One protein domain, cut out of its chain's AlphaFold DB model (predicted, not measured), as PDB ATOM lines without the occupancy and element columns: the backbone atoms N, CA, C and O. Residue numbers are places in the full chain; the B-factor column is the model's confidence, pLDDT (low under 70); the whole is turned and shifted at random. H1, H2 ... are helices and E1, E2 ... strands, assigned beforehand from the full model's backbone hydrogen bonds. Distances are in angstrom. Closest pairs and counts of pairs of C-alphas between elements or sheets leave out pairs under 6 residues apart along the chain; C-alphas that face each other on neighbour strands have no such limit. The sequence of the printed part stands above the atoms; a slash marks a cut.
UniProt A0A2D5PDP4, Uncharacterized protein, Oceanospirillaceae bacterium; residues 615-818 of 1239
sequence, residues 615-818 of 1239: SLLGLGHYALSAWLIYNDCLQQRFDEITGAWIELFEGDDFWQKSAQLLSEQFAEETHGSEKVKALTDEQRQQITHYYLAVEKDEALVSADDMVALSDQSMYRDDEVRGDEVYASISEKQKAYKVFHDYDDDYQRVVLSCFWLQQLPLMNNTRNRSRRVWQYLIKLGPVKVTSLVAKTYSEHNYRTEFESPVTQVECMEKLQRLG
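What this domain is: This is residues 615 to 818 of the 1239 residues of an uncharacterized protein of Oceanospirillaceae bacterium (UniProt A0A2D5PDP4). A body of crossed helices is built round H6, with H1, H3, H7 and H8 packing on it; H3 and H4 form a helical hairpin, H5 packs on H7, and H9 lies near H8. Far from this core, towards one end of the longest axis, is a small hairpin of two antiparallel strands, E1 and E2. The printed part has 204 residues, with elements in the order H1 H2 H3 H4 H5 E1 E2 H6 H7 H8 H9, and its class is mostly helix. It is compact, with a radius of gyration of the C-alphas of 17.7 A and spans of 57 by 41 by 31 A.

How they stand to each other: E1, residues 719 to 721, and E2, residues 724 to 726, are a hairpin, antiparallel at 157 degrees; N 719 and O 726 are within hydrogen-bond range at 3.0 A, as are N 726 and O 719 at 2.8 A. H6, residues 746 to 756, and H7, residues 763 to 779, are the hubs, touching four helices each; they touch at a steep tilt of 47 degrees, opposite ways, with closest C-alphas Cys 753 and Ser 769 at 4.6 A. H1, residues 619 to 634, touches H6 at a shallow tilt of 20 degrees, the same way, with closest C-alphas Ala 623 and Ser 752 at 4.9 A. H8, residues 781 to 790, touches H6 about perpendicular at 78 degrees, with closest C-alphas Leu 751 and Val 788 at 6.6 A. H3, residues 653 to 664, touches H6 with residues 658 to 662 alone, closest C-alphas Ser 658 and Val 749 at 6.5 A. H4, residues 681 to 692, forms a hairpin with H3, closest C-alphas Ala 659 and Thr 688 at 5.3 A. H5, residues 703 to 713, touches H7, closest C-alphas Ala 703 and Tyr 775 at 4.9 A. H2, residues 640 to 650, touches H1, closest C-alphas Ile 629 and Thr 642 at 6.1 A. H9, residues 804 to 816, is close to but not clearly touching H8, closest C-alphas Ala 789 and Cys 810 at 6.7 A. In the nine helices every O i to N i+4 pair is within hydrogen-bond range.

Where its parts are: H1 begins at C-alpha 619 (51.423, 81.755, 13.793) and is 22.9 A long. H7, the longest helix, measures 24.4 A, and H9, 18.4 A, ends at C-alpha 816 (56.309, 86.381, 38.688). E1 begins at C-alpha 719 (26.653, 93.970, 23.207).

The domain as a whole: The C-alphas farthest apart, Asp 639 and Gly 722, are 58.2 A apart. The printed part has no cut; the links H3 to H4, E2 to H6 and H8 to H9 are long. Mean pLDDT of the printed part is 84.5, with 22 residues under 70, among them 667 to 677.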
ATOM      1  N   SER A 615      58.180  83.012   5.347       76.19
ATOM      2  CA  SER A 615      56.961  83.327   4.593       76.19
ATOM      3  C   SER A 615      55.951  82.177   4.532       76.19
ATOM      4  O   SER A 615      54.776  82.434   4.311       76.19
ATOM      5  N   LEU A 616      56.393  80.925   4.710       77.94
ATOM      6  CA  LEU A 616      55.534  79.737   4.652       77.94
ATOM      7  C   LEU A 616      54.952  79.336   6.013       77.94
ATOM      8  O   LEU A 616      54.016  78.558   6.040       77.94
ATOM      9  N   LEU A 617      55.499  79.818   7.132       84.69
ATOM     10  CA  LEU A 617      55.079  79.385   8.470       84.69
ATOM     11  C   LEU A 617      53.969  80.285   9.037       84.69
ATOM     12  O   LEU A 617      54.156  81.501   9.128       84.69
ATOM     13  N   GLY A 618      52.854  79.693   9.475       87.38
ATOM     14  CA  GLY A 618      51.773  80.379  10.201       87.38
ATOM     15  C   GLY A 618      52.112  80.704  11.665       87.38
ATOM     16  O   GLY A 618      53.162  80.312  12.185       87.38
ATOM     17  N   LEU A 619      51.227  81.422  12.371       89.88
ATOM     18  CA  LEU A 619      51.423  81.755  13.793       89.88
ATOM     19  C   LEU A 619      51.377  80.514  14.705       89.88
ATOM     20  O   LEU A 619      52.126  80.465  15.688       89.88
ATOM     21  N   GLY A 620      50.609  79.482  14.341       89.69
ATOM     22  CA  GLY A 620      50.606  78.173  15.010       89.69
ATOM     23  C   GLY A 620      51.982  77.504  15.045       89.69
ATOM     24  O   GLY A 620      52.456  77.076  16.103       89.69
ATOM     25  N   HIS A 621      52.707  77.533  13.921       90.94
ATOM     26  CA  HIS A 621      54.082  77.034  13.830       90.94
ATOM     27  C   HIS A 621      55.032  77.753  14.800       90.94
ATOM     28  O   HIS A 621      55.899  77.127  15.428       90.94
ATOM     29  N   TYR A 622      54.879  79.073  14.940       92.50
ATOM     30  CA  TYR A 622      55.660  79.864  15.887       92.50
ATOM     31  C   TYR A 622      55.312  79.515  17.337       92.50
ATOM     32  O   TYR A 622      56.227  79.301  18.133       92.50
ATOM     33  N   ALA A 623      54.030  79.376  17.680       93.62
ATOM     34  CA  ALA A 623      53.613  78.975  19.023       93.62
ATOM     35  C   ALA A 623      54.185  77.607  19.422       93.62
ATOM     36  O   ALA A 623      54.817  77.493  20.479       93.62
ATOM     37  N   LEU A 624      54.077  76.604  18.544       94.00
ATOM     38  CA  LEU A 624      54.688  75.292  18.755       94.00
ATOM     39  C   LEU A 624      56.205  75.410  18.960       94.00
ATOM     40  O   LEU A 624      56.757  74.883  19.928       94.00
ATOM     41  N   SER A 625      56.892  76.164  18.100       92.94
ATOM     42  CA  SER A 625      58.343  76.366  18.196       92.94
ATOM     43  C   SER A 625      58.749  77.040  19.516       92.94
ATOM     44  O   SER A 625      59.723  76.632  20.152       92.94
ATOM     45  N   ALA A 626      58.000  78.048  19.974       94.44
ATOM     46  CA  ALA A 626      58.249  78.731  21.243       94.44
ATOM     47  C   ALA A 626      58.107  77.782  22.449       94.44
ATOM     48  O   ALA A 626      58.949  77.812  23.355       94.44
ATOM     49  N   TRP A 627      57.091  76.911  22.439       95.00
ATOM     50  CA  TRP A 627      56.896  75.867  23.450       95.00
ATOM     51  C   TRP A 627      58.046  74.851  23.475       95.00
ATOM     52  O   TRP A 627      58.585  74.537  24.544       95.00
ATOM     53  N   LEU A 628      58.472  74.363  22.307       93.62
ATOM     54  CA  LEU A 628      59.546  73.372  22.200       93.62
ATOM     55  C   LEU A 628      60.904  73.953  22.628       93.62
ATOM     56  O   LEU A 628      61.617  73.325  23.415       93.62
ATOM     57  N   ILE A 629      61.232  75.190  22.229       93.06
ATOM     58  CA  ILE A 629      62.437  75.899  22.701       93.06
ATOM     59  C   ILE A 629      62.422  76.060  24.225       93.06
ATOM     60  O   ILE A 629      63.458  75.906  24.884       93.06
ATOM     61  N   TYR A 630      61.267  76.409  24.794       93.50
ATOM     62  CA  TYR A 630      61.114  76.567  26.235       93.50
ATOM     63  C   TYR A 630      61.435  75.273  26.982       93.50
ATOM     64  O   TYR A 630      62.240  75.297  27.920       93.50
ATOM     65  N   ASN A 631      60.905  74.141  26.517       93.62
ATOM     66  CA  ASN A 631      61.201  72.832  27.096       93.62
ATOM     67  C   ASN A 631      62.662  72.414  26.908       93.62
ATOM     68  O   ASN A 631      63.306  71.999  27.873       93.62
ATOM     69  N   ASP A 632      63.234  72.601  25.719       92.19
ATOM     70  CA  ASP A 632      64.654  72.335  25.469       92.19
ATOM     71  C   ASP A 632      65.558  73.141  26.418       92.19
ATOM     72  O   ASP A 632      66.498  72.598  27.008       92.19
ATOM     73  N   CYS A 633      65.246  74.421  26.653       89.38
ATOM     74  CA  CYS A 633      65.983  75.254  27.602       89.38
ATOM     75  C   CYS A 633      65.869  74.739  29.045       89.38
ATOM     76  O   CYS A 633      66.872  74.752  29.768       89.38
ATOM     77  N   LEU A 634      64.686  74.275  29.473       89.06
ATOM     78  CA  LEU A 634      64.498  73.651  30.790       89.06
ATOM     79  C   LEU A 634      65.331  72.368  30.931       89.06
ATOM     80  O   LEU A 634      65.925  72.132  31.985       89.06
ATOM     81  N   GLN A 635      65.436  71.587  29.854       90.31
ATOM     82  CA  GLN A 635      66.232  70.360  29.786       90.31
ATOM     83  C   GLN A 635      67.731  70.594  29.495       90.31
ATOM     84  O   GLN A 635      68.508  69.640  29.478       90.31
ATOM     85  N   GLN A 636      68.166  71.844  29.292       89.12
ATOM     86  CA  GLN A 636      69.532  72.216  28.886       89.12
ATOM     87  C   GLN A 636      69.983  71.581  27.556       89.12
ATOM     88  O   GLN A 636      71.162  71.255  27.377       89.12
ATOM     89  N   ARG A 637      69.048  71.411  26.618       88.31
ATOM     90  CA  ARG A 637      69.280  70.877  25.275       88.31
ATOM     91  C   ARG A 637      69.425  72.037  24.281       88.31
ATOM     92  O   ARG A 637      68.584  72.923  24.236       88.31
ATOM     93  N   PHE A 638      70.524  72.054  23.525       86.50
ATOM     94  CA  PHE A 638      70.868  73.123  22.572       86.50
ATOM     95  C   PHE A 638      71.508  72.521  21.321       86.50
ATOM     96  O   PHE A 638      72.707  72.685  21.080       86.50
ATOM     97  N   ASP A 639      70.739  71.726  20.587       89.62
ATOM     98  CA  ASP A 639      71.207  71.141  19.335       89.62
ATOM     99  C   ASP A 639      70.913  72.048  18.134       89.62
ATOM    100  O   ASP A 639      70.480  73.191  18.279       89.62
ATOM    101  N   GLU A 640      71.238  71.555  16.940       89.19
ATOM    102  CA  GLU A 640      71.081  72.291  15.684       89.19
ATOM    103  C   GLU A 640      69.622  72.695  15.427       89.19
ATOM    104  O   GLU A 640      69.379  73.799  14.953       89.19
ATOM    105  N   ILE A 641      68.661  71.852  15.820       90.44
ATOM    106  CA  ILE A 641      67.225  72.107  15.649       90.44
ATOM    107  C   ILE A 641      66.774  73.217  16.596       90.44
ATOM    108  O   ILE A 641      66.189  74.199  16.139       90.44
ATOM    109  N   THR A 642      67.127  73.124  17.889       89.69
ATOM    110  CA  THR A 642      66.865  74.212  18.841       89.69
ATOM    111  C   THR A 642      67.459  75.517  18.317       89.69
ATOM    112  O   THR A 642      66.759  76.524  18.267       89.69
ATOM    113  N   GLY A 643      68.725  75.491  17.875       88.31
ATOM    114  CA  GLY A 643      69.433  76.643  17.313       88.31
ATOM    115  C   GLY A 643      68.738  77.265  16.100       88.31
ATOM    116  O   GLY A 643      68.627  78.487  16.036       88.31
ATOM    117  N   ALA A 644      68.212  76.448  15.185       88.19
ATOM    118  CA  ALA A 644      67.492  76.923  14.008       88.19
ATOM    119  C   ALA A 644      66.208  77.692  14.376       88.19
ATOM    120  O   ALA A 644      65.935  78.739  13.788       88.19
ATOM    121  N   TRP A 645      65.454  77.247  15.389       88.50
ATOM    122  CA  TRP A 645      64.308  78.015  15.890       88.50
ATOM    123  C   TRP A 645      64.709  79.298  16.615       88.50
ATOM    124  O   TRP A 645      64.020  80.308  16.480       88.50
ATOM    125  N   ILE A 646      65.817  79.285  17.371       87.88
ATOM    126  CA  ILE A 646      66.348  80.514  17.988       87.88
ATOM    127  C   ILE A 646      66.595  81.564  16.902       87.88
ATOM    128  O   ILE A 646      66.130  82.693  17.028       87.88
ATOM    129  N   GLU A 647      67.285  81.180  15.824       86.44
ATOM    130  CA  GLU A 647      67.567  82.077  14.702       86.44
ATOM    131  C   GLU A 647      66.286  82.587  14.023       86.44
ATOM    132  O   GLU A 647      66.241  83.745  13.610       86.44
ATOM    133  N   LEU A 648      65.237  81.762  13.941       86.06
ATOM    134  CA  LEU A 648      63.943  82.158  13.378       86.06
ATOM    135  C   LEU A 648      63.284  83.291  14.191       86.06
ATOM    136  O   LEU A 648      62.789  84.256  13.613       86.06
ATOM    137  N   PHE A 649      63.336  83.220  15.527       87.81
ATOM    138  CA  PHE A 649      62.789  84.248  16.427       87.81
ATOM    139  C   PHE A 649      63.683  85.485  16.615       87.81
ATOM    140  O   PHE A 649      63.231  86.488  17.187       87.81
ATOM    141  N   GLU A 650      64.946  85.426  16.185       84.62
ATOM    142  CA  GLU A 650      65.806  86.610  16.050       84.62
ATOM    143  C   GLU A 650      65.448  87.446  14.809       84.62
ATOM    144  O   GLU A 650      65.759  88.638  14.778       84.62
ATOM    145  N   GLY A 651      64.771  86.846  13.825       83.88
ATOM    146  CA  GLY A 651      64.185  87.547  12.684       83.88
ATOM    147  C   GLY A 651      62.974  88.415  13.049       83.88
ATOM    148  O   GLY A 651      62.466  88.397  14.173       83.88
ATOM    149  N   ASP A 652      62.506  89.196  12.074       87.25
ATOM    150  CA  ASP A 652      61.376  90.116  12.249       87.25
ATOM    151  C   ASP A 652      60.014  89.502  11.876       87.25
ATOM    152  O   ASP A 652      59.000  90.022  12.322       87.25
ATOM    153  N   ASP A 653      59.977  88.380  11.148       88.44
ATOM    154  CA  ASP A 653      58.763  87.790  10.548       88.44
ATOM    155  C   ASP A 653      57.617  87.553  11.548       88.44
ATOM    156  O   ASP A 653      56.551  88.150  11.413       88.44
ATOM    157  N   PHE A 654      57.861  86.790  12.623       91.00
ATOM    158  CA  PHE A 654      56.871  86.557  13.689       91.00
ATOM    159  C   PHE A 654      56.308  87.865  14.262       91.00
ATOM    160  O   PHE A 654      55.106  87.999  14.492       91.00
ATOM    161  N   TRP A 655      57.181  88.848  14.490       92.62
ATOM    162  CA  TRP A 655      56.807  90.137  15.069       92.62
ATOM    163  C   TRP A 655      56.031  91.008  14.076       92.62
ATOM    164  O   TRP A 655      55.147  91.748  14.499       92.62
ATOM    165  N   GLN A 656      56.340  90.915  12.779       92.06
ATOM    166  CA  GLN A 656      55.585  91.573  11.710       92.06
ATOM    167  C   GLN A 656      54.189  90.967  11.586       92.06
ATOM    168  O   GLN A 656      53.225  91.719  11.662       92.06
ATOM    169  N   LYS A 657      54.078  89.634  11.513       91.12
ATOM    170  CA  LYS A 657      52.792  88.918  11.469       91.12
ATOM    171  C   LYS A 657      51.926  89.222  12.688       91.12
ATOM    172  O   LYS A 657      50.775  89.603  12.541       91.12
ATOM    173  N   SER A 658      52.511  89.194  13.889       92.62
ATOM    174  CA  SER A 658      51.804  89.552  15.131       92.62
ATOM    175  C   SER A 658      51.283  90.997  15.130       92.62
ATOM    176  O   SER A 658      50.217  91.284  15.671       92.62
ATOM    177  N   ALA A 659      52.048  91.936  14.562       92.81
ATOM    178  CA  ALA A 659      51.643  93.339  14.471       92.81
ATOM    179  C   ALA A 659      50.594  93.573  13.379       92.81
ATOM    180  O   ALA A 659      49.730  94.435  13.546       92.81
ATOM    181  N   GLN A 660      50.700  92.843  12.269       89.94
ATOM    182  CA  GLN A 660      49.747  92.870  11.171       89.94
ATOM    183  C   GLN A 660      48.394  92.340  11.640       89.94
ATOM    184  O   GLN A 660      47.431  93.098  11.573       89.94
ATOM    185  N   LEU A 661      48.365  91.144  12.236       88.06
ATOM    186  CA  LEU A 661      47.148  90.549  12.785       88.06
ATOM    187  C   LEU A 661      46.487  91.484  13.804       88.06
ATOM    188  O   LEU A 661      45.304  91.783  13.707       88.06
ATOM    189  N   LEU A 662      47.268  92.070  14.725       89.00
ATOM    190  CA  LEU A 662      46.723  93.063  15.655       89.00
ATOM    191  C   LEU A 662      46.115  94.264  14.919       89.00
ATOM    192  O   LEU A 662      45.120  94.796  15.378       89.00
ATOM    193  N   SER A 663      46.716  94.720  13.817       88.25
ATOM    194  CA  SER A 663      46.245  95.884  13.052       88.25
ATOM    195  C   SER A 663      45.009  95.593  12.195       88.25
ATOM    196  O   SER A 663      44.317  96.540  11.813       88.25
ATOM    197  N   GLU A 664      44.759  94.326  11.860       84.19
ATOM    198  CA  GLU A 664      43.549  93.858  11.170       84.19
ATOM    199  C   GLU A 664      42.328  93.956  12.101       84.19
ATOM    200  O   GLU A 664      41.264  94.379  11.661       84.19
ATOM    201  N   GLN A 665      42.522  93.792  13.416       82.00
ATOM    202  CA  GLN A 665      41.478  93.949  14.449       82.00
ATOM    203  C   GLN A 665      40.978  95.400  14.668       82.00
ATOM    204  O   GLN A 665      40.175  95.669  15.564       82.00
ATOM    205  N   PHE A 666      41.457  96.373  13.884       79.62
ATOM    206  CA  PHE A 666      41.054  97.788  13.956       79.62
ATOM    207  C   PHE A 666      40.279  98.235  12.697       79.62
ATOM    208  O   PHE A 666      40.492  99.347  12.187       79.62
ATOM    209  N   ALA A 667      39.441  97.352  12.151       60.53
ATOM    210  CA  ALA A 667      38.659  97.589  10.938       60.53
ATOM    211  C   ALA A 667      37.668  98.768  11.065       60.53
ATOM    212  O   ALA A 667      37.253  99.157  12.159       60.53
ATOM    213  N   GLU A 668      37.312  99.374   9.924       54.34
ATOM    214  CA  GLU A 668      36.304 100.440   9.853       54.34
ATOM    215  C   GLU A 668      34.907  99.815   9.886       54.34
ATOM    216  O   GLU A 668      34.309  99.559   8.846       54.34
ATOM    217  N   GLU A 669      34.390  99.560  11.083       54.16
ATOM    218  CA  GLU A 669      33.050  98.997  11.252       54.16
ATOM    219  C   GLU A 669      32.129  99.937  12.032       54.16
ATOM    220  O   GLU A 669      32.547 100.756  12.863       54.16
ATOM    221  N   THR A 670      30.846  99.873  11.692       46.22
ATOM    222  CA  THR A 670      29.771 100.568  12.398       46.22
ATOM    223  C   THR A 670      29.428  99.792  13.660       46.22
ATOM    224  O   THR A 670      28.729  98.790  13.603       46.22
ATOM    225  N   HIS A 671      29.914 100.274  14.803       45.88
ATOM    226  CA  HIS A 671      29.498  99.809  16.127       45.88
ATOM    227  C   HIS A 671      28.329 100.707  16.572       45.88
ATOM    228  O   HIS A 671      28.523 101.811  17.093       45.88
ATOM    229  N   GLY A 672      27.103 100.327  16.202       52.38
ATOM    230  CA  GLY A 672      25.937 101.220  16.272       52.38
ATOM    231  C   GLY A 672      26.076 102.462  15.366       52.38
ATOM    232  O   GLY A 672      26.652 102.388  14.279       52.38
ATOM    233  N   SER A 673      25.587 103.646  15.786       40.34
ATOM    234  CA  SER A 673      25.785 104.903  15.015       40.34
ATOM    235  C   SER A 673      27.176 105.532  15.111       40.34
ATOM    236  O   SER A 673      27.423 106.554  14.452       40.34
ATOM    237  N   GLU A 674      28.094 104.997  15.920       43.66
ATOM    238  CA  GLU A 674      29.456 105.520  16.007       43.66
ATOM    239  C   GLU A 674      30.389 104.732  15.086       43.66
ATOM    240  O   GLU A 674      30.742 103.585  15.329       43.66
ATOM    241  N   LYS A 675      30.830 105.383  14.003       54.75
ATOM    242  CA  LYS A 675      31.918 104.855  13.177       54.75
ATOM    243  C   LYS A 675      33.193 104.806  14.009       54.75
ATOM    244  O   LYS A 675      33.757 105.866  14.324       54.75
ATOM    245  N   VAL A 676      33.666 103.603  14.321       60.41
ATOM    246  CA  VAL A 676      35.008 103.418  14.867       60.41
ATOM    247  C   VAL A 676      35.985 103.822  13.766       60.41
ATOM    248  O   VAL A 676      35.915 103.355  12.632       60.41
ATOM    249  N   LYS A 677      36.850 104.799  14.052       62.31
ATOM    250  CA  LYS A 677      37.792 105.288  13.043       62.31
ATOM    251  C   LYS A 677      38.858 104.234  12.796       62.31
ATOM    252  O   LYS A 677      39.578 103.889  13.736       62.31
ATOM    253  N   ALA A 678      39.020 103.860  11.529       70.75
ATOM    254  CA  ALA A 678      40.157 103.082  11.065       70.75
ATOM    255  C   ALA A 678      41.487 103.694  11.527       70.75
ATOM    256  O   ALA A 678      41.636 104.922  11.629       70.75
ATOM    257  N   LEU A 679      42.481 102.833  11.755       80.94
ATOM    258  CA  LEU A 679      43.844 103.273  12.037       80.94
ATOM    259  C   LEU A 679      44.397 104.127  10.893       80.94
ATOM    260  O   LEU A 679      44.382 103.733   9.726       80.94
ATOM    261  N   THR A 680      44.987 105.263  11.251       86.56
ATOM    262  CA  THR A 680      45.842 106.034  10.343       86.56
ATOM    263  C   THR A 680      47.138 105.281  10.042       86.56
ATOM    264  O   THR A 680      47.621 104.506  10.870       86.56
ATOM    265  N   ASP A 681      47.772 105.579   8.905       85.38
ATOM    266  CA  ASP A 681      49.091 105.026   8.556       85.38
ATOM    267  C   ASP A 681      50.138 105.262   9.657       85.38
ATOM    268  O   ASP A 681      50.988 104.410   9.909       85.38
ATOM    269  N   GLU A 682      50.069 106.409  10.346       87.81
ATOM    270  CA  GLU A 682      50.956 106.725  11.469       87.81
ATOM    271  C   GLU A 682      50.713 105.781  12.655       87.81
ATOM    272  O   GLU A 682      51.672 105.280  13.239       87.81
ATOM    273  N   GLN A 683      49.452 105.484  12.982       88.25
ATOM    274  CA  GLN A 683      49.111 104.540  14.048       88.25
ATOM    275  C   GLN A 683      49.492 103.100  13.673       88.25
ATOM    276  O   GLN A 683      50.072 102.404  14.503       88.25
ATOM    277  N   ARG A 684      49.279 102.669  12.419       87.75
ATOM    278  CA  ARG A 684      49.756 101.354  11.937       87.75
ATOM    279  C   ARG A 684      51.276 101.241  12.073       87.75
ATOM    280  O   ARG A 684      51.782 100.263  12.617       87.75
ATOM    281  N   GLN A 685      52.016 102.285  11.690       87.81
ATOM    282  CA  GLN A 685      53.472 102.328  11.871       87.81
ATOM    283  C   GLN A 685      53.890 102.311  13.345       87.81
ATOM    284  O   GLN A 685      54.889 101.673  13.679       87.81
ATOM    285  N   GLN A 686      53.152 102.984  14.234       89.69
ATOM    286  CA  GLN A 686      53.404 102.936  15.677       89.69
ATOM    287  C   GLN A 686      53.231 101.517  16.230       89.69
ATOM    288  O   GLN A 686      54.106 101.066  16.973       89.69
ATOM    289  N   ILE A 687      52.172 100.803  15.825       90.62
ATOM    290  CA  ILE A 687      51.937  99.400  16.198       90.62
ATOM    291  C   ILE A 687      53.090  98.532  15.686       90.62
ATOM    292  O   ILE A 687      53.781  97.900  16.483       90.62
ATOM    293  N   THR A 688      53.396  98.559  14.388       91.50
ATOM    294  CA  THR A 688      54.489  97.754  13.819       91.50
ATOM    295  C   THR A 688      55.835  98.051  14.488       91.50
ATOM    296  O   THR A 688      56.565  97.135  14.873       91.50
ATOM    297  N   HIS A 689      56.159  99.325  14.727       91.31
ATOM    298  CA  HIS A 689      57.386  99.703  15.426       91.31
ATOM    299  C   HIS A 689      57.402  99.212  16.883       91.31
ATOM    300  O   HIS A 689      58.463  98.852  17.408       91.31
ATOM    301  N   TYR A 690      56.252  99.187  17.560       93.19
ATOM    302  CA  TYR A 690      56.145  98.657  18.916       93.19
ATOM    303  C   TYR A 690      56.516  97.170  18.977       93.19
ATOM    304  O   TYR A 690      57.195  96.756  19.916       93.19
ATOM    305  N   TYR A 691      56.161  96.374  17.969       92.44
ATOM    306  CA  TYR A 691      56.531  94.954  17.902       92.44
ATOM    307  C   TYR A 691      58.004  94.759  17.507       92.44
ATOM    308  O   TYR A 691      58.710  93.969  18.135       92.44
ATOM    309  N   LEU A 692      58.514  95.553  16.560       90.56
ATOM    310  CA  LEU A 692      59.859  95.376  15.992       90.56
ATOM    311  C   LEU A 692      61.013  95.974  16.809       90.56
ATOM    312  O   LEU A 692      62.152  95.519  16.673       90.56
ATOM    313  N   ALA A 693      60.769  96.956  17.682       85.94
ATOM    314  CA  ALA A 693      61.832  97.593  18.469       85.94
ATOM    315  C   ALA A 693      62.645  96.567  19.288       85.94
ATOM    316  O   ALA A 693      62.078  95.735  20.004       85.94
ATOM    317  N   VAL A 694      63.976  96.605  19.207       77.94
ATOM    318  CA  VAL A 694      64.839  95.614  19.875       77.94
ATOM    319  C   VAL A 694      65.095  96.018  21.327       77.94
ATOM    320  O   VAL A 694      64.979  95.198  22.241       77.94
ATOM    321  N   GLU A 695      65.372  97.299  21.559       74.88
ATOM    322  CA  GLU A 695      65.527  97.878  22.894       74.88
ATOM    323  C   GLU A 695      64.235  98.563  23.367       74.88
ATOM    324  O   GLU A 695      63.402  99.019  22.582       74.88
ATOM    325  N   LYS A 696      64.049  98.666  24.690       63.59
ATOM    326  CA  LYS A 696      62.855  99.315  25.265       63.59
ATOM    327  C   LYS A 696      62.781 100.806  24.917       63.59
ATOM    328  O   LYS A 696      61.692 101.311  24.668       63.59
ATOM    329  N   ASP A 697      63.928 101.477  24.891       67.50
ATOM    330  CA  ASP A 697      64.034 102.913  24.606       67.50
ATOM    331  C   ASP A 697      63.915 103.232  23.101       67.50
ATOM    332  O   ASP A 697      63.886 104.402  22.725       67.50
ATOM    333  N   GLU A 698      63.852 102.207  22.240       70.12
ATOM    334  CA  GLU A 698      63.647 102.362  20.796       70.12
ATOM    335  C   GLU A 698      62.162 102.429  20.420       70.12
ATOM    336  O   GLU A 698      61.840 103.008  19.389       70.12
ATOM    337  N   ALA A 699      61.245 101.880  21.228       73.38
ATOM    338  CA  ALA A 699      59.817 101.889  20.915       73.38
ATOM    339  C   ALA A 699      59.244 103.321  20.902       73.38
ATOM    340  O   ALA A 699      59.440 104.086  21.845       73.38
ATOM    341  N   LEU A 700      58.503 103.668  19.841       75.31
ATOM    342  CA  LEU A 700      57.914 105.005  19.662       75.31
ATOM    343  C   LEU A 700      56.777 105.311  20.646       75.31
ATOM    344  O   LEU A 700      56.508 106.479  20.922       75.31
ATOM    345  N   VAL A 701      56.121 104.270  21.161       83.62
ATOM    346  CA  VAL A 701      54.952 104.347  22.041       83.62
ATOM    347  C   VAL A 701      55.119 103.405  23.235       83.62
ATOM    348  O   VAL A 701      55.806 102.382  23.156       83.62
ATOM    349  N   SER A 702      54.528 103.760  24.374       87.56
ATOM    350  CA  SER A 702      54.514 102.924  25.576       87.56
ATOM    351  C   SER A 702      53.379 101.890  25.540       87.56
ATOM    352  O   SER A 702      52.479 101.959  24.710       87.56
ATOM    353  N   ALA A 703      53.384 100.931  26.474       87.50
ATOM    354  CA  ALA A 703      52.257 100.004  26.626       87.50
ATOM    355  C   ALA A 703      50.943 100.729  26.980       87.50
ATOM    356  O   ALA A 703      49.882 100.274  26.579       87.50
ATOM    357  N   ASP A 704      51.008 101.851  27.709       90.00
ATOM    358  CA  ASP A 704      49.819 102.655  28.034       90.00
ATOM    359  C   ASP A 704      49.275 103.380  26.795       90.00
ATOM    360  O   ASP A 704      48.065 103.474  26.622       90.00
ATOM    361  N   ASP A 705      50.160 103.830  25.900       90.38
ATOM    362  CA  ASP A 705      49.762 104.435  24.624       90.38
ATOM    363  C   ASP A 705      49.108 103.396  23.696       90.38
ATOM    364  O   ASP A 705      48.118 103.703  23.038       90.38
ATOM    365  N   MET A 706      49.613 102.155  23.685       91.31
ATOM    366  CA  MET A 706      49.007 101.043  22.939       91.31
ATOM    367  C   MET A 706      47.616 100.678  23.473       91.31
ATOM    368  O   MET A 706      46.696 100.508  22.682       91.31
ATOM    369  N   VAL A 707      47.428 100.606  24.798       90.81
ATOM    370  CA  VAL A 707      46.096 100.377  25.395       90.81
ATOM    371  C   VAL A 707      45.143 101.522  25.056       90.81
ATOM    372  O   VAL A 707      44.011 101.272  24.666       90.81
ATOM    373  N   ALA A 708      45.603 102.774  25.133       89.38
ATOM    374  CA  ALA A 708      44.782 103.928  24.773       89.38
ATOM    375  C   ALA A 708      44.391 103.936  23.285       89.38
ATOM    376  O   ALA A 708      43.301 104.397  22.948       89.38
ATOM    377  N   LEU A 709      45.263 103.438  22.404       88.56
ATOM    378  CA  LEU A 709      44.962 103.248  20.987       88.56
ATOM    379  C   LEU A 709      43.918 102.141  20.783       88.56
ATOM    380  O   LEU A 709      42.937 102.361  20.076       88.56
ATOM    381  N   SER A 710      44.090 100.991  21.439       88.25
ATOM    382  CA  SER A 710      43.120  99.889  21.416       88.25
ATOM    383  C   SER A 710      41.747 100.312  21.934       88.25
ATOM    384  O   SER A 710      40.741 100.078  21.276       88.25
ATOM    385  N   ASP A 711      41.703 101.036  23.054       84.31
ATOM    386  CA  ASP A 711      40.469 101.561  23.637       84.31
ATOM    387  C   ASP A 711      39.691 102.469  22.669       84.31
ATOM    388  O   ASP A 711      38.472 102.577  22.797       84.31
ATOM    389  N   GLN A 712      40.371 103.157  21.748       81.12
ATOM    390  CA  GLN A 712      39.750 104.109  20.823       81.12
ATOM    391  C   GLN A 712      39.250 103.476  19.527       81.12
ATOM    392  O   GLN A 712      38.286 103.990  18.960       81.12
ATOM    393  N   SER A 713      39.932 102.439  19.038       77.94
ATOM    394  CA  SER A 713      39.799 102.009  17.642       77.94
ATOM    395  C   SER A 713      39.784 100.497  17.425       77.94
ATOM    396  O   SER A 713      39.539 100.080  16.300       77.94
ATOM    397  N   MET A 714      40.089  99.677  18.436       84.19
ATOM    398  CA  MET A 714      40.057  98.220  18.277       84.19
ATOM    399  C   MET A 714      38.633  97.712  18.441       84.19
ATOM    400  O   MET A 714      37.906  98.202  19.312       84.19
ATOM    401  N   TYR A 715      38.265  96.729  17.622       78.62
ATOM    402  CA  TYR A 715      36.955  96.103  17.691       78.62
ATOM    403  C   TYR A 715      36.718  95.481  19.070       78.62
ATOM    404  O   TYR A 715      37.621  94.889  19.678       78.62
ATOM    405  N   ARG A 716      35.492  95.646  19.565       81.75
ATOM    406  CA  ARG A 716      35.032  95.057  20.815       81.75
ATOM    407  C   ARG A 716      33.820  94.199  20.543       81.75
ATOM    408  O   ARG A 716      32.902  94.641  19.864       81.75
ATOM    409  N   ASP A 717      33.827  93.033  21.141       77.75
ATOM    410  CA  ASP A 717      32.719  92.103  21.186       77.75
ATOM    411  C   ASP A 717      31.817  92.441  22.391       77.75
ATOM    412  O   ASP A 717      31.626  91.677  23.339       77.75
ATOM    413  N   ASP A 718      31.415  93.712  22.435       79.94
ATOM    414  CA  ASP A 718      30.508  94.282  23.429       79.94
ATOM    415  C   ASP A 718      29.083  94.253  22.834       79.94
ATOM    416  O   ASP A 718      28.916  94.477  21.635       79.94
ATOM    417  N   GLU A 719      28.052  94.048  23.658       77.44
ATOM    418  CA  GLU A 719      26.653  93.970  23.207       77.44
ATOM    419  C   GLU A 719      26.188  95.321  22.638       77.44
ATOM    420  O   GLU A 719      26.283  96.359  23.308       77.44
ATOM    421  N   VAL A 720      25.636  95.314  21.420       72.31
ATOM    422  CA  VAL A 720      25.170  96.524  20.726       72.31
ATOM    423  C   VAL A 720      23.665  96.489  20.545       72.31
ATOM    424  O   VAL A 720      23.122  95.612  19.882       72.31
ATOM    425  N   ARG A 721      22.971  97.518  21.043       68.81
ATOM    426  CA  ARG A 721      21.543  97.715  20.754       68.81
ATOM    427  C   ARG A 721      21.265  99.112  20.236       68.81
ATOM    428  O   ARG A 721      21.177 100.087  20.988       68.81
ATOM    429  N   GLY A 722      21.099  99.200  18.919       68.81
ATOM    430  CA  GLY A 722      20.955 100.464  18.209       68.81
ATOM    431  C   GLY A 722      22.218 101.319  18.343       68.81
ATOM    432  O   GLY A 722      23.258 100.991  17.791       68.81
ATOM    433  N   ASP A 723      22.119 102.425  19.081       63.88
ATOM    434  CA  ASP A 723      23.212 103.390  19.294       63.88
ATOM    435  C   ASP A 723      24.020 103.155  20.579       63.88
ATOM    436  O   ASP A 723      24.918 103.941  20.888       63.88
ATOM    437  N   GLU A 724      23.649 102.156  21.377       71.12
ATOM    438  CA  GLU A 724      24.209 101.923  22.708       71.12
ATOM    439  C   GLU A 724      25.091 100.669  22.696       71.12
ATOM    440  O   GLU A 724      24.736  99.668  22.077       71.12
ATOM    441  N   VAL A 725      26.218 100.743  23.406       75.06
ATOM    442  CA  VAL A 725      27.201  99.661  23.552       75.06
ATOM    443  C   VAL A 725      27.329  99.326  25.034       75.06
ATOM    444  O   VAL A 725      27.527 100.229  25.857       75.06
ATOM    445  N   TYR A 726      27.227  98.045  25.370       80.62
ATOM    446  CA  TYR A 726      27.272  97.534  26.735       80.62
ATOM    447  C   TYR A 726      28.444  96.567  26.895       80.62
ATOM    448  O   TYR A 726      28.601  95.640  26.111       80.62
ATOM    449  N   ALA A 727      29.267  96.773  27.926       80.56
ATOM    450  CA  ALA A 727      30.417  95.909  28.168       80.56
ATOM    451  C   ALA A 727      29.966  94.472  28.479       80.56
ATOM    452  O   ALA A 727      29.261  94.263  29.467       80.56
ATOM    453  N   SER A 728      30.412  93.500  27.681       78.75
ATOM    454  CA  SER A 728      30.057  92.080  27.849       78.75
ATOM    455  C   SER A 728      30.856  91.398  28.969       78.75
ATOM    456  O   SER A 728      30.362  90.507  29.646       78.75
ATOM    457  N   ILE A 729      32.081  91.852  29.251       83.94
ATOM    458  CA  ILE A 729      32.858  91.366  30.406       83.94
ATOM    459  C   ILE A 729      32.697  92.321  31.594       83.94
ATOM    460  O   ILE A 729      32.073  91.996  32.600       83.94
ATOM    461  N   SER A 730      33.303  93.509  31.527       85.69
ATOM    462  CA  SER A 730      33.204  94.514  32.590       85.69
ATOM    463  C   SER A 730      33.633  95.895  32.102       85.69
ATOM    464  O   SER A 730      34.384  96.040  31.141       85.69
ATOM    465  N   GLU A 731      33.285  96.935  32.858       80.25
ATOM    466  CA  GLU A 731      33.767  98.301  32.608       80.25
ATOM    467  C   GLU A 731      35.302  98.446  32.690       80.25
ATOM    468  O   GLU A 731      35.865  99.422  32.187       80.25
ATOM    469  N   LYS A 732      36.006  97.521  33.366       87.06
ATOM    470  CA  LYS A 732      37.474  97.576  33.525       87.06
ATOM    471  C   LYS A 732      38.240  96.641  32.599       87.06
ATOM    472  O   LYS A 732      39.431  96.869  32.389       87.06
ATOM    473  N   GLN A 733      37.587  95.619  32.062       88.25
ATOM    474  CA  GLN A 733      38.129  94.728  31.050       88.25
ATOM    475  C   GLN A 733      37.101  94.591  29.937       88.25
ATOM    476  O   GLN A 733      36.090  93.923  30.116       88.25
ATOM    477  N   LYS A 734      37.394  95.223  28.804       85.94
ATOM    478  CA  LYS A 734      36.573  95.162  27.594       85.94
ATOM    479  C   LYS A 734      36.746  93.813  26.903       85.94
ATOM    480  O   LYS A 734      37.830  93.226  26.986       85.94
ATOM    481  N   ALA A 735      35.713  93.357  26.207       86.00
ATOM    482  CA  ALA A 735      35.791  92.167  25.376       86.00
ATOM    483  C   ALA A 735      36.414  92.521  24.031       86.00
ATOM    484  O   ALA A 735      35.749  92.981  23.117       86.00
ATOM    485  N   TYR A 736      37.728  92.388  23.917       86.44
ATOM    486  CA  TYR A 736      38.388  92.554  22.629       86.44
ATOM    487  C   TYR A 736      38.360  91.235  21.861       86.44
ATOM    488  O   TYR A 736      38.747  90.219  22.435       86.44
ATOM    489  N   LYS A 737      38.010  91.274  20.567       81.94
ATOM    490  CA  LYS A 737      37.994  90.086  19.689       81.94
ATOM    491  C   LYS A 737      39.336  89.345  19.653       81.94
ATOM    492  O   LYS A 737      39.371  88.130  19.633       81.94
ATOM    493  N   VAL A 738      40.441  90.070  19.830       85.50
ATOM    494  CA  VAL A 738      41.807  89.518  19.966       85.50
ATOM    495  C   VAL A 738      42.019  88.579  21.180       85.50
ATOM    496  O   VAL A 738      43.105  88.048  21.406       85.50
ATOM    497  N   PHE A 739      41.027  88.474  22.065       86.62
ATOM    498  CA  PHE A 739      41.001  87.547  23.198       86.62
ATOM    499  C   PHE A 739      39.780  86.624  23.158       86.62
ATOM    500  O   PHE A 739      39.430  86.052  24.198       86.62
ATOM    501  N   HIS A 740      39.110  86.539  22.009       78.12
ATOM    502  CA  HIS A 740      38.021  85.605  21.811       78.12
ATOM    503  C   HIS A 740      38.562  84.173  21.892       78.12
ATOM    504  O   HIS A 740      39.747  83.913  21.664       78.12
ATOM    505  N   ASP A 741      37.711  83.271  22.365       66.25
ATOM    506  CA  ASP A 741      38.095  81.894  22.668       66.25
ATOM    507  C   ASP A 741      38.065  80.993  21.410       66.25
ATOM    508  O   ASP A 741      38.633  79.900  21.477       66.25
ATOM    509  N   TYR A 742      37.490  81.508  20.310       63.16
ATOM    510  CA  TYR A 742      37.257  80.923  18.975       63.16
ATOM    511  C   TYR A 742      37.492  82.013  17.894       63.16
ATOM    512  O   TYR A 742      37.468  83.196  18.246       63.16
ATOM    513  N   ASP A 743      37.741  81.682  16.626       62.03
ATOM    514  CA  ASP A 743      37.873  82.656  15.513       62.03
ATOM    515  C   ASP A 743      39.001  83.713  15.598       62.03
ATOM    516  O   ASP A 743      38.925  84.774  14.960       62.03
ATOM    517  N   ASP A 744      40.063  83.492  16.386       68.81
ATOM    518  CA  ASP A 744      41.195  84.429  16.421       68.81
ATOM    519  C   ASP A 744      42.565  83.780  16.688       68.81
ATOM    520  O   ASP A 744      42.829  83.086  17.675       68.81
ATOM    521  N   ASP A 745      43.516  84.121  15.819       74.50
ATOM    522  CA  ASP A 745      44.883  83.602  15.832       74.50
ATOM    523  C   ASP A 745      45.758  84.181  16.967       74.50
ATOM    524  O   ASP A 745      46.903  83.759  17.202       74.50
ATOM    525  N   TYR A 746      45.274  85.181  17.711       89.19
ATOM    526  CA  TYR A 746      46.121  85.943  18.623       89.19
ATOM    527  C   TYR A 746      46.467  85.202  19.916       89.19
ATOM    528  O   TYR A 746      47.488  85.513  20.553       89.19
ATOM    529  N   GLN A 747      45.722  84.148  20.273       89.62
ATOM    530  CA  GLN A 747      46.117  83.207  21.327       89.62
ATOM    531  C   GLN A 747      47.558  82.706  21.104       89.62
ATOM    532  O   GLN A 747      48.368  82.678  22.041       89.62
ATOM    533  N   ARG A 748      47.934  82.397  19.854       91.62
ATOM    534  CA  ARG A 748      49.271  81.898  19.492       91.62
ATOM    535  C   ARG A 748      50.359  82.935  19.788       91.62
ATOM    536  O   ARG A 748      51.452  82.587  20.257       91.62
ATOM    537  N   VAL A 749      50.059  84.225  19.612       93.81
ATOM    538  CA  VAL A 749      50.956  85.345  19.951       93.81
ATOM    539  C   VAL A 749      51.116  85.483  21.469       93.81
ATOM    540  O   VAL A 749      52.247  85.630  21.958       93.81
ATOM    541  N   VAL A 750      50.015  85.397  22.229       94.25
ATOM    542  CA  VAL A 750      50.008  85.459  23.704       94.25
ATOM    543  C   VAL A 750      50.894  84.355  24.288       94.25
ATOM    544  O   VAL A 750      51.806  84.642  25.076       94.25
ATOM    545  N   LEU A 751      50.679  83.105  23.867       94.44
ATOM    546  CA  LEU A 751      51.414  81.938  24.360       94.44
ATOM    547  C   LEU A 751      52.896  81.971  23.957       94.44
ATOM    548  O   LEU A 751      53.777  81.759  24.799       94.44
ATOM    549  N   SER A 752      53.196  82.366  22.716       94.81
ATOM    550  CA  SER A 752      54.575  82.588  22.262       94.81
ATOM    551  C   SER A 752      55.298  83.610  23.144       94.81
ATOM    552  O   SER A 752      56.408  83.362  23.627       94.81
ATOM    553  N   CYS A 753      54.662  84.751  23.433       95.06
ATOM    554  CA  CYS A 753      55.232  85.768  24.316       95.06
ATOM    555  C   CYS A 753      55.409  85.260  25.754       95.06
ATOM    556  O   CYS A 753      56.423  85.575  26.388       95.06
ATOM    557  N   PHE A 754      54.466  84.459  26.262       95.81
ATOM    558  CA  PHE A 754      54.561  83.818  27.572       95.81
ATOM    559  C   PHE A 754      55.800  82.923  27.678       95.81
ATOM    560  O   PHE A 754      56.562  83.072  28.637       95.81
ATOM    561  N   TRP A 755      56.062  82.042  26.712       95.06
ATOM    562  CA  TRP A 755      57.216  81.136  26.758       95.06
ATOM    563  C   TRP A 755      58.551  81.846  26.479       95.06
ATOM    564  O   TRP A 755      59.503  81.701  27.255       95.06
ATOM    565  N   LEU A 756      58.625  82.679  25.434       93.62
ATOM    566  CA  LEU A 756      59.875  83.310  24.982       93.62
ATOM    567  C   LEU A 756      60.479  84.275  26.015       93.62
ATOM    568  O   LEU A 756      61.701  84.328  26.185       93.62
ATOM    569  N   GLN A 757      59.656  85.012  26.769       91.94
ATOM    570  CA  GLN A 757      60.164  85.984  27.749       91.94
ATOM    571  C   GLN A 757      60.943  85.348  28.917       91.94
ATOM    572  O   GLN A 757      61.695  86.024  29.641       91.94
ATOM    573  N   GLN A 758      60.744  84.046  29.122       91.50
ATOM    574  CA  GLN A 758      61.339  83.270  30.203       91.50
ATOM    575  C   GLN A 758      62.726  82.731  29.835       91.50
ATOM    576  O   GLN A 758      63.462  82.288  30.718       91.50
ATOM    577  N   LEU A 759      63.114  82.808  28.559       88.38
ATOM    578  CA  LEU A 759      64.343  82.202  28.060       88.38
ATOM    579  C   LEU A 759      65.591  83.011  28.463       88.38
ATOM    580  O   LEU A 759      65.611  84.242  28.351       88.38
ATOM    581  N   PRO A 760      66.673  82.351  28.918       77.81
ATOM    582  CA  PRO A 760      67.874  83.043  29.382       77.81
ATOM    583  C   PRO A 760      68.836  83.478  28.261       77.81
ATOM    584  O   PRO A 760      69.775  84.217  28.555       77.81
ATOM    585  N   LEU A 761      68.641  83.028  27.014       68.06
ATOM    586  CA  LEU A 761      69.659  83.103  25.954       68.06
ATOM    587  C   LEU A 761      69.362  84.090  24.808       68.06
ATOM    588  O   LEU A 761      70.265  84.362  24.025       68.06
ATOM    589  N   MET A 762      68.159  84.672  24.729       74.56
ATOM    590  CA  MET A 762      67.722  85.493  23.587       74.56
ATOM    591  C   MET A 762      67.405  86.934  24.004       74.56
ATOM    592  O   MET A 762      66.250  87.269  24.234       74.56
ATOM    593  N   ASN A 763      68.399  87.815  24.144       77.38
ATOM    594  CA  ASN A 763      68.139  89.156  24.698       77.38
ATOM    595  C   ASN A 763      67.138  89.983  23.864       77.38
ATOM    596  O   ASN A 763      66.256  90.611  24.444       77.38
ATOM    597  N   ASN A 764      67.222  89.935  22.530       82.81
ATOM    598  CA  ASN A 764      66.357  90.717  21.636       82.81
ATOM    599  C   ASN A 764      64.909  90.199  21.650       82.81
ATOM    600  O   ASN A 764      63.988  90.928  22.019       82.81
ATOM    601  N   THR A 765      64.714  88.914  21.342       87.31
ATOM    602  CA  THR A 765      63.412  88.224  21.377       87.31
ATOM    603  C   THR A 765      62.764  88.301  22.758       87.31
ATOM    604  O   THR A 765      61.562  88.541  22.884       87.31
ATOM    605  N   ARG A 766      63.556  88.172  23.830       87.31
ATOM    606  CA  ARG A 766      63.077  88.325  25.208       87.31
ATOM    607  C   ARG A 766      62.595  89.744  25.495       87.31
ATOM    608  O   ARG A 766      61.592  89.917  26.178       87.31
ATOM    609  N   ASN A 767      63.297  90.767  25.019       87.69
ATOM    610  CA  ASN A 767      62.874  92.152  25.219       87.69
ATOM    611  C   ASN A 767      61.579  92.461  24.454       87.69
ATOM    612  O   ASN A 767      60.678  93.066  25.036       87.69
ATOM    613  N   ARG A 768      61.466  91.997  23.199       90.50
ATOM    614  CA  ARG A 768      60.244  92.111  22.384       90.50
ATOM    615  C   ARG A 768      59.056  91.407  23.052       90.50
ATOM    616  O   ARG A 768      58.068  92.067  23.368       90.50
ATOM    617  N   SER A 769      59.197  90.123  23.398       92.38
ATOM    618  CA  SER A 769      58.147  89.339  24.078       92.38
ATOM    619  C   SER A 769      57.714  89.955  25.404       92.38
ATOM    620  O   SER A 769      56.522  90.090  25.645       92.38
ATOM    621  N   ARG A 770      58.647  90.413  26.254       91.56
ATOM    622  CA  ARG A 770      58.300  91.089  27.521       91.56
ATOM    623  C   ARG A 770      57.497  92.367  27.319       91.56
ATOM    624  O   ARG A 770      56.679  92.700  28.171       91.56
ATOM    625  N   ARG A 771      57.778  93.116  26.254       91.19
ATOM    626  CA  ARG A 771      57.084  94.367  25.949       91.19
ATOM    627  C   ARG A 771      55.663  94.086  25.460       91.19
ATOM    628  O   ARG A 771      54.730  94.633  26.037       91.19
ATOM    629  N   VAL A 772      55.507  93.182  24.493       93.44
ATOM    630  CA  VAL A 772      54.193  92.740  23.996       93.44
ATOM    631  C   VAL A 772      53.364  92.119  25.125       93.44
ATOM    632  O   VAL A 772      52.237  92.535  25.358       93.44
ATOM    633  N   TRP A 773      53.956  91.241  25.936       94.44
ATOM    634  CA  TRP A 773      53.321  90.662  27.126       94.44
ATOM    635  C   TRP A 773      52.808  91.717  28.121       94.44
ATOM    636  O   TRP A 773      51.706  91.594  28.648       94.44
ATOM    637  N   GLN A 774      53.577  92.784  28.366       93.31
ATOM    638  CA  GLN A 774      53.141  93.888  29.234       93.31
ATOM    639  C   GLN A 774      51.949  94.655  28.667       93.31
ATOM    640  O   GLN A 774      51.127  95.134  29.443       93.31
ATOM    641  N   TYR A 775      51.879  94.812  27.346       94.56
ATOM    642  CA  TYR A 775      50.715  95.391  26.685       94.56
ATOM    643  C   TYR A 775      49.493  94.476  26.839       94.56
ATOM    644  O   TYR A 775      48.467  94.937  27.331       94.56
ATOM    645  N   LEU A 776      49.630  93.179  26.552       94.31
ATOM    646  CA  LEU A 776      48.525  92.216  26.614       94.31
ATOM    647  C   LEU A 776      47.945  92.068  28.025       94.31
ATOM    648  O   LEU A 776      46.729  92.121  28.189       94.31
ATOM    649  N   ILE A 777      48.789  91.996  29.064       94.44
ATOM    650  CA  ILE A 777      48.315  91.991  30.461       94.44
ATOM    651  C   ILE A 777      47.531  93.262  30.789       94.44
ATOM    652  O   ILE A 777      46.579  93.208  31.558       94.44
ATOM    653  N   LYS A 778      47.942  94.426  30.277       93.00
ATOM    654  CA  LYS A 778      47.211  95.670  30.548       93.00
ATOM    655  C   LYS A 778      45.891  95.742  29.788       93.00
ATOM    656  O   LYS A 778      44.966  96.370  30.287       93.00
ATOM    657  N   LEU A 779      45.838  95.138  28.604       91.81
ATOM    658  CA  LEU A 779      44.675  95.151  27.729       91.81
ATOM    659  C   LEU A 779      43.564  94.211  28.231       91.81
ATOM    660  O   LEU A 779      42.410  94.621  28.282       91.81
ATOM    661  N   GLY A 780      43.912  92.982  28.630       92.06
ATOM    662  CA  GLY A 780      42.952  91.955  29.056       92.06
ATOM    663  C   GLY A 780      43.543  90.986  30.084       92.06
ATOM    664  O   GLY A 780      43.781  89.824  29.760       92.06
ATOM    665  N   PRO A 781      43.825  91.428  31.322       93.38
ATOM    666  CA  PRO A 781      44.607  90.647  32.283       93.38
ATOM    667  C   PRO A 781      43.989  89.296  32.671       93.38
ATOM    668  O   PRO A 781      44.724  88.319  32.845       93.38
ATOM    669  N   VAL A 782      42.665  89.225  32.833       93.50
ATOM    670  CA  VAL A 782      41.964  87.985  33.207       93.50
ATOM    671  C   VAL A 782      41.894  87.041  32.007       93.50
ATOM    672  O   VAL A 782      42.198  85.861  32.155       93.50
ATOM    673  N   LYS A 783      41.603  87.552  30.803       91.00
ATOM    674  CA  LYS A 783      41.609  86.740  29.574       91.00
ATOM    675  C   LYS A 783      43.002  86.183  29.264       91.00
ATOM    676  O   LYS A 783      43.145  84.984  29.070       91.00
ATOM    677  N   VAL A 784      44.060  86.993  29.370       93.38
ATOM    678  CA  VAL A 784      45.454  86.515  29.249       93.38
ATOM    679  C   VAL A 784      45.784  85.444  30.297       93.38
ATOM    680  O   VAL A 784      46.493  84.484  29.996       93.38
ATOM    681  N   THR A 785      45.270  85.588  31.522       94.25
ATOM    682  CA  THR A 785      45.410  84.560  32.565       94.25
ATOM    683  C   THR A 785      44.718  83.261  32.149       94.25
ATOM    684  O   THR A 785      45.335  82.205  32.272       94.25
ATOM    685  N   SER A 786      43.499  83.343  31.606       90.94
ATOM    686  CA  SER A 786      42.734  82.197  31.099       90.94
ATOM    687  C   SER A 786      43.476  81.442  29.997       90.94
ATOM    688  O   SER A 786      43.737  80.249  30.149       90.94
ATOM    689  N   LEU A 787      43.923  82.153  28.955       90.31
ATOM    690  CA  LEU A 787      44.637  81.566  27.815       90.31
ATOM    691  C   LEU A 787      45.897  80.812  28.261       90.31
ATOM    692  O   LEU A 787      46.174  79.708  27.801       90.31
ATOM    693  N   VAL A 788      46.663  81.368  29.209       93.00
ATOM    694  CA  VAL A 788      47.840  80.668  29.744       93.00
ATOM    695  C   VAL A 788      47.446  79.509  30.653       93.00
ATOM    696  O   VAL A 788      48.066  78.450  30.572       93.00
ATOM    697  N   ALA A 789      46.448  79.674  31.520       92.38
ATOM    698  CA  ALA A 789      45.992  78.612  32.410       92.38
ATOM    699  C   ALA A 789      45.510  77.380  31.628       92.38
ATOM    700  O   ALA A 789      45.771  76.256  32.054       92.38
ATOM    701  N   LYS A 790      44.919  77.583  30.447       89.31
ATOM    702  CA  LYS A 790      44.483  76.516  29.544       89.31
ATOM    703  C   LYS A 790      45.602  75.560  29.126       89.31
ATOM    704  O   LYS A 790      45.397  74.352  29.075       89.31
ATOM    705  N   THR A 791      46.825  76.066  28.962       91.44
ATOM    706  CA  THR A 791      48.011  75.239  28.650       91.44
ATOM    707  C   THR A 791      48.399  74.252  29.760       91.44
ATOM    708  O   THR A 791      49.245  73.384  29.553       91.44
ATOM    709  N   TYR A 792      47.788  74.379  30.940       91.19
ATOM    710  CA  TYR A 792      47.934  73.482  32.088       91.19
ATOM    711  C   TYR A 792      46.666  72.650  32.354       91.19
ATOM    712  O   TYR A 792      46.629  71.928  33.350       91.19
ATOM    713  N   SER A 793      45.642  72.778  31.502       88.19
ATOM    714  CA  SER A 793      44.358  72.082  31.610       88.19
ATOM    715  C   SER A 793      44.420  70.672  31.029       88.19
ATOM    716  O   SER A 793      45.092  70.465  30.019       88.19
ATOM    717  N   GLU A 794      43.662  69.738  31.601       83.38
ATOM    718  CA  GLU A 794      43.390  68.407  31.040       83.38
ATOM    719  C   GLU A 794      42.261  68.413  29.993       83.38
ATOM    720  O   GLU A 794      42.144  67.466  29.224       83.38
ATOM    721  N   HIS A 795      41.481  69.496  29.911       78.56
ATOM    722  CA  HIS A 795      40.322  69.620  29.021       78.56
ATOM    723  C   HIS A 795      40.467  70.803  28.045       78.56
ATOM    724  O   HIS A 795      40.996  71.864  28.400       78.56
ATOM    725  N   ASN A 796      39.973  70.627  26.816       70.00
ATOM    726  CA  ASN A 796      39.950  71.626  25.736       70.00
ATOM    727  C   ASN A 796      38.845  72.697  25.876       70.00
ATOM    728  O   ASN A 796      39.077  73.828  25.473       70.00
ATOM    729  N   TYR A 797      37.715  72.431  26.545       67.25
ATOM    730  CA  TYR A 797      36.629  73.412  26.749       67.25
ATOM    731  C   TYR A 797      36.633  74.063  28.137       67.25
ATOM    732  O   TYR A 797      36.561  75.283  28.252       67.25
ATOM    733  N   ARG A 798      36.890  73.304  29.208       74.56
ATOM    734  CA  ARG A 798      37.035  73.847  30.577       74.56
ATOM    735  C   ARG A 798      38.498  73.890  31.010       74.56
ATOM    736  O   ARG A 798      39.331  73.221  30.407       74.56
ATOM    737  N   THR A 799      38.850  74.728  31.985       81.88
ATOM    738  CA  THR A 799      40.190  74.663  32.592       81.88
ATOM    739  C   THR A 799      40.127  73.752  33.804       81.88
ATOM    740  O   THR A 799      39.578  74.137  34.831       81.88
ATOM    741  N   GLU A 800      40.727  72.575  33.717       83.94
ATOM    742  CA  GLU A 800      40.784  71.597  34.803       83.94
ATOM    743  C   GLU A 800      42.239  71.214  35.043       83.94
ATOM    744  O   GLU A 800      42.914  70.701  34.158       83.94
ATOM    745  N   PHE A 801      42.761  71.531  36.226       85.12
ATOM    746  CA  PHE A 801      44.144  71.214  36.560       85.12
ATOM    747  C   PHE A 801      44.224  69.789  37.112       85.12
ATOM    748  O   PHE A 801      43.505  69.475  38.057       85.12
ATOM    749  N   GLU A 802      45.201  69.005  36.644       83.38
ATOM    750  CA  GLU A 802      45.530  67.659  37.165       83.38
ATOM    751  C   GLU A 802      45.641  67.630  38.703       83.38
ATOM    752  O   GLU A 802      45.331  66.643  39.375       83.38
ATOM    753  N   SER A 803      46.134  68.724  39.299       85.38
ATOM    754  CA  SER A 803      46.236  68.848  40.748       85.38
ATOM    755  C   SER A 803      46.200  70.302  41.242       85.38
ATOM    756  O   SER A 803      46.649  71.213  40.534       85.38
ATOM    757  N   PRO A 804      45.824  70.532  42.520       83.56
ATOM    758  CA  PRO A 804      45.939  71.849  43.154       83.56
ATOM    759  C   PRO A 804      47.372  72.406  43.169       83.56
ATOM    760  O   PRO A 804      47.575  73.616  43.252       83.56
ATOM    761  N   VAL A 805      48.391  71.540  43.106       87.75
ATOM    762  CA  VAL A 805      49.797  71.971  43.047       87.75
ATOM    763  C   VAL A 805      50.096  72.602  41.689       87.75
ATOM    764  O   VAL A 805      50.672  73.688  41.648       87.75
ATOM    765  N   THR A 806      49.649  71.973  40.600       87.06
ATOM    766  CA  THR A 806      49.805  72.481  39.230       87.06
ATOM    767  C   THR A 806      49.133  73.846  39.066       87.06
ATOM    768  O   THR A 806      49.731  74.771  38.510       87.06
ATOM    769  N   GLN A 807      47.933  74.010  39.633       89.38
ATOM    770  CA  GLN A 807      47.224  75.292  39.672       89.38
ATOM    771  C   GLN A 807      48.047  76.376  40.381       89.38
ATOM    772  O   GLN A 807      48.306  77.436  39.808       89.38
ATOM    773  N   VAL A 808      48.528  76.104  41.601       89.12
ATOM    774  CA  VAL A 808      49.347  77.059  42.369       89.12
ATOM    775  C   VAL A 808      50.625  77.428  41.613       89.12
ATOM    776  O   VAL A 808      50.976  78.607  41.541       89.12
ATOM    777  N   GLU A 809      51.309  76.455  41.014       91.25
ATOM    778  CA  GLU A 809      52.525  76.698  40.233       91.25
ATOM    779  C   GLU A 809      52.262  77.585  39.009       91.25
ATOM    780  O   GLU A 809      53.064  78.486  38.725       91.25
ATOM    781  N   CYS A 810      51.139  77.377  38.316       93.06
ATOM    782  CA  CYS A 810      50.705  78.211  37.197       93.06
ATOM    783  C   CYS A 810      50.452  79.662  37.647       93.06
ATOM    784  O   CYS A 810      51.068  80.595  37.115       93.06
ATOM    785  N   MET A 811      49.650  79.863  38.699       94.38
ATOM    786  CA  MET A 811      49.322  81.203  39.207       94.38
ATOM    787  C   MET A 811      50.556  81.944  39.740       94.38
ATOM    788  O   MET A 811      50.776  83.117  39.421       94.38
ATOM    789  N   GLU A 812      51.438  81.271  40.487       93.81
ATOM    790  CA  GLU A 812      52.697  81.865  40.958       93.81
ATOM    791  C   GLU A 812      53.651  82.213  39.803       93.81
ATOM    792  O   GLU A 812      54.445  83.160  39.890       93.81
ATOM    793  N   LYS A 813      53.620  81.446  38.710       94.12
ATOM    794  CA  LYS A 813      54.405  81.735  37.506       94.12
ATOM    795  C   LYS A 813      53.883  82.983  36.798       94.12
ATOM    796  O   LYS A 813      54.693  83.863  36.506       94.12
ATOM    797  N   LEU A 814      52.572  83.113  36.610       95.38
ATOM    798  CA  LEU A 814      51.947  84.316  36.049       95.38
ATOM    799  C   LEU A 814      52.248  85.566  36.888       95.38
ATOM    800  O   LEU A 814      52.683  86.587  36.346       95.38
ATOM    801  N   GLN A 815      52.154  85.463  38.216       95.06
ATOM    802  CA  GLN A 815      52.474  86.572  39.122       95.06
ATOM    803  C   GLN A 815      53.941  87.013  39.027       95.06
ATOM    804  O   GLN A 815      54.248  88.208  38.983       95.06
ATOM    805  N   ARG A 816      54.883  86.066  38.916       94.06
ATOM    806  CA  ARG A 816      56.309  86.381  38.688       94.06
ATOM    807  C   ARG A 816      56.564  87.068  37.345       94.06
ATOM    808  O   ARG A 816      57.559  87.784  37.221       94.06
ATOM    809  N   LEU A 817      55.691  86.854  36.363       93.44
ATOM    810  CA  LEU A 817      55.753  87.461  35.034       93.44
ATOM    811  C   LEU A 817      54.961  88.773  34.928       93.44
ATOM    812  O   LEU A 817      54.891  89.354  33.847       93.44
ATOM    813  N   GLY A 818      54.458  89.293  36.050       92.19
ATOM    814  CA  GLY A 818      53.880  90.632  36.137       92.19
ATOM    815  C   GLY A 818      52.358  90.694  36.040       92.19
ATOM    816  O   GLY A 818      51.835  91.803  35.973       92.19
TER     817      GLY A 818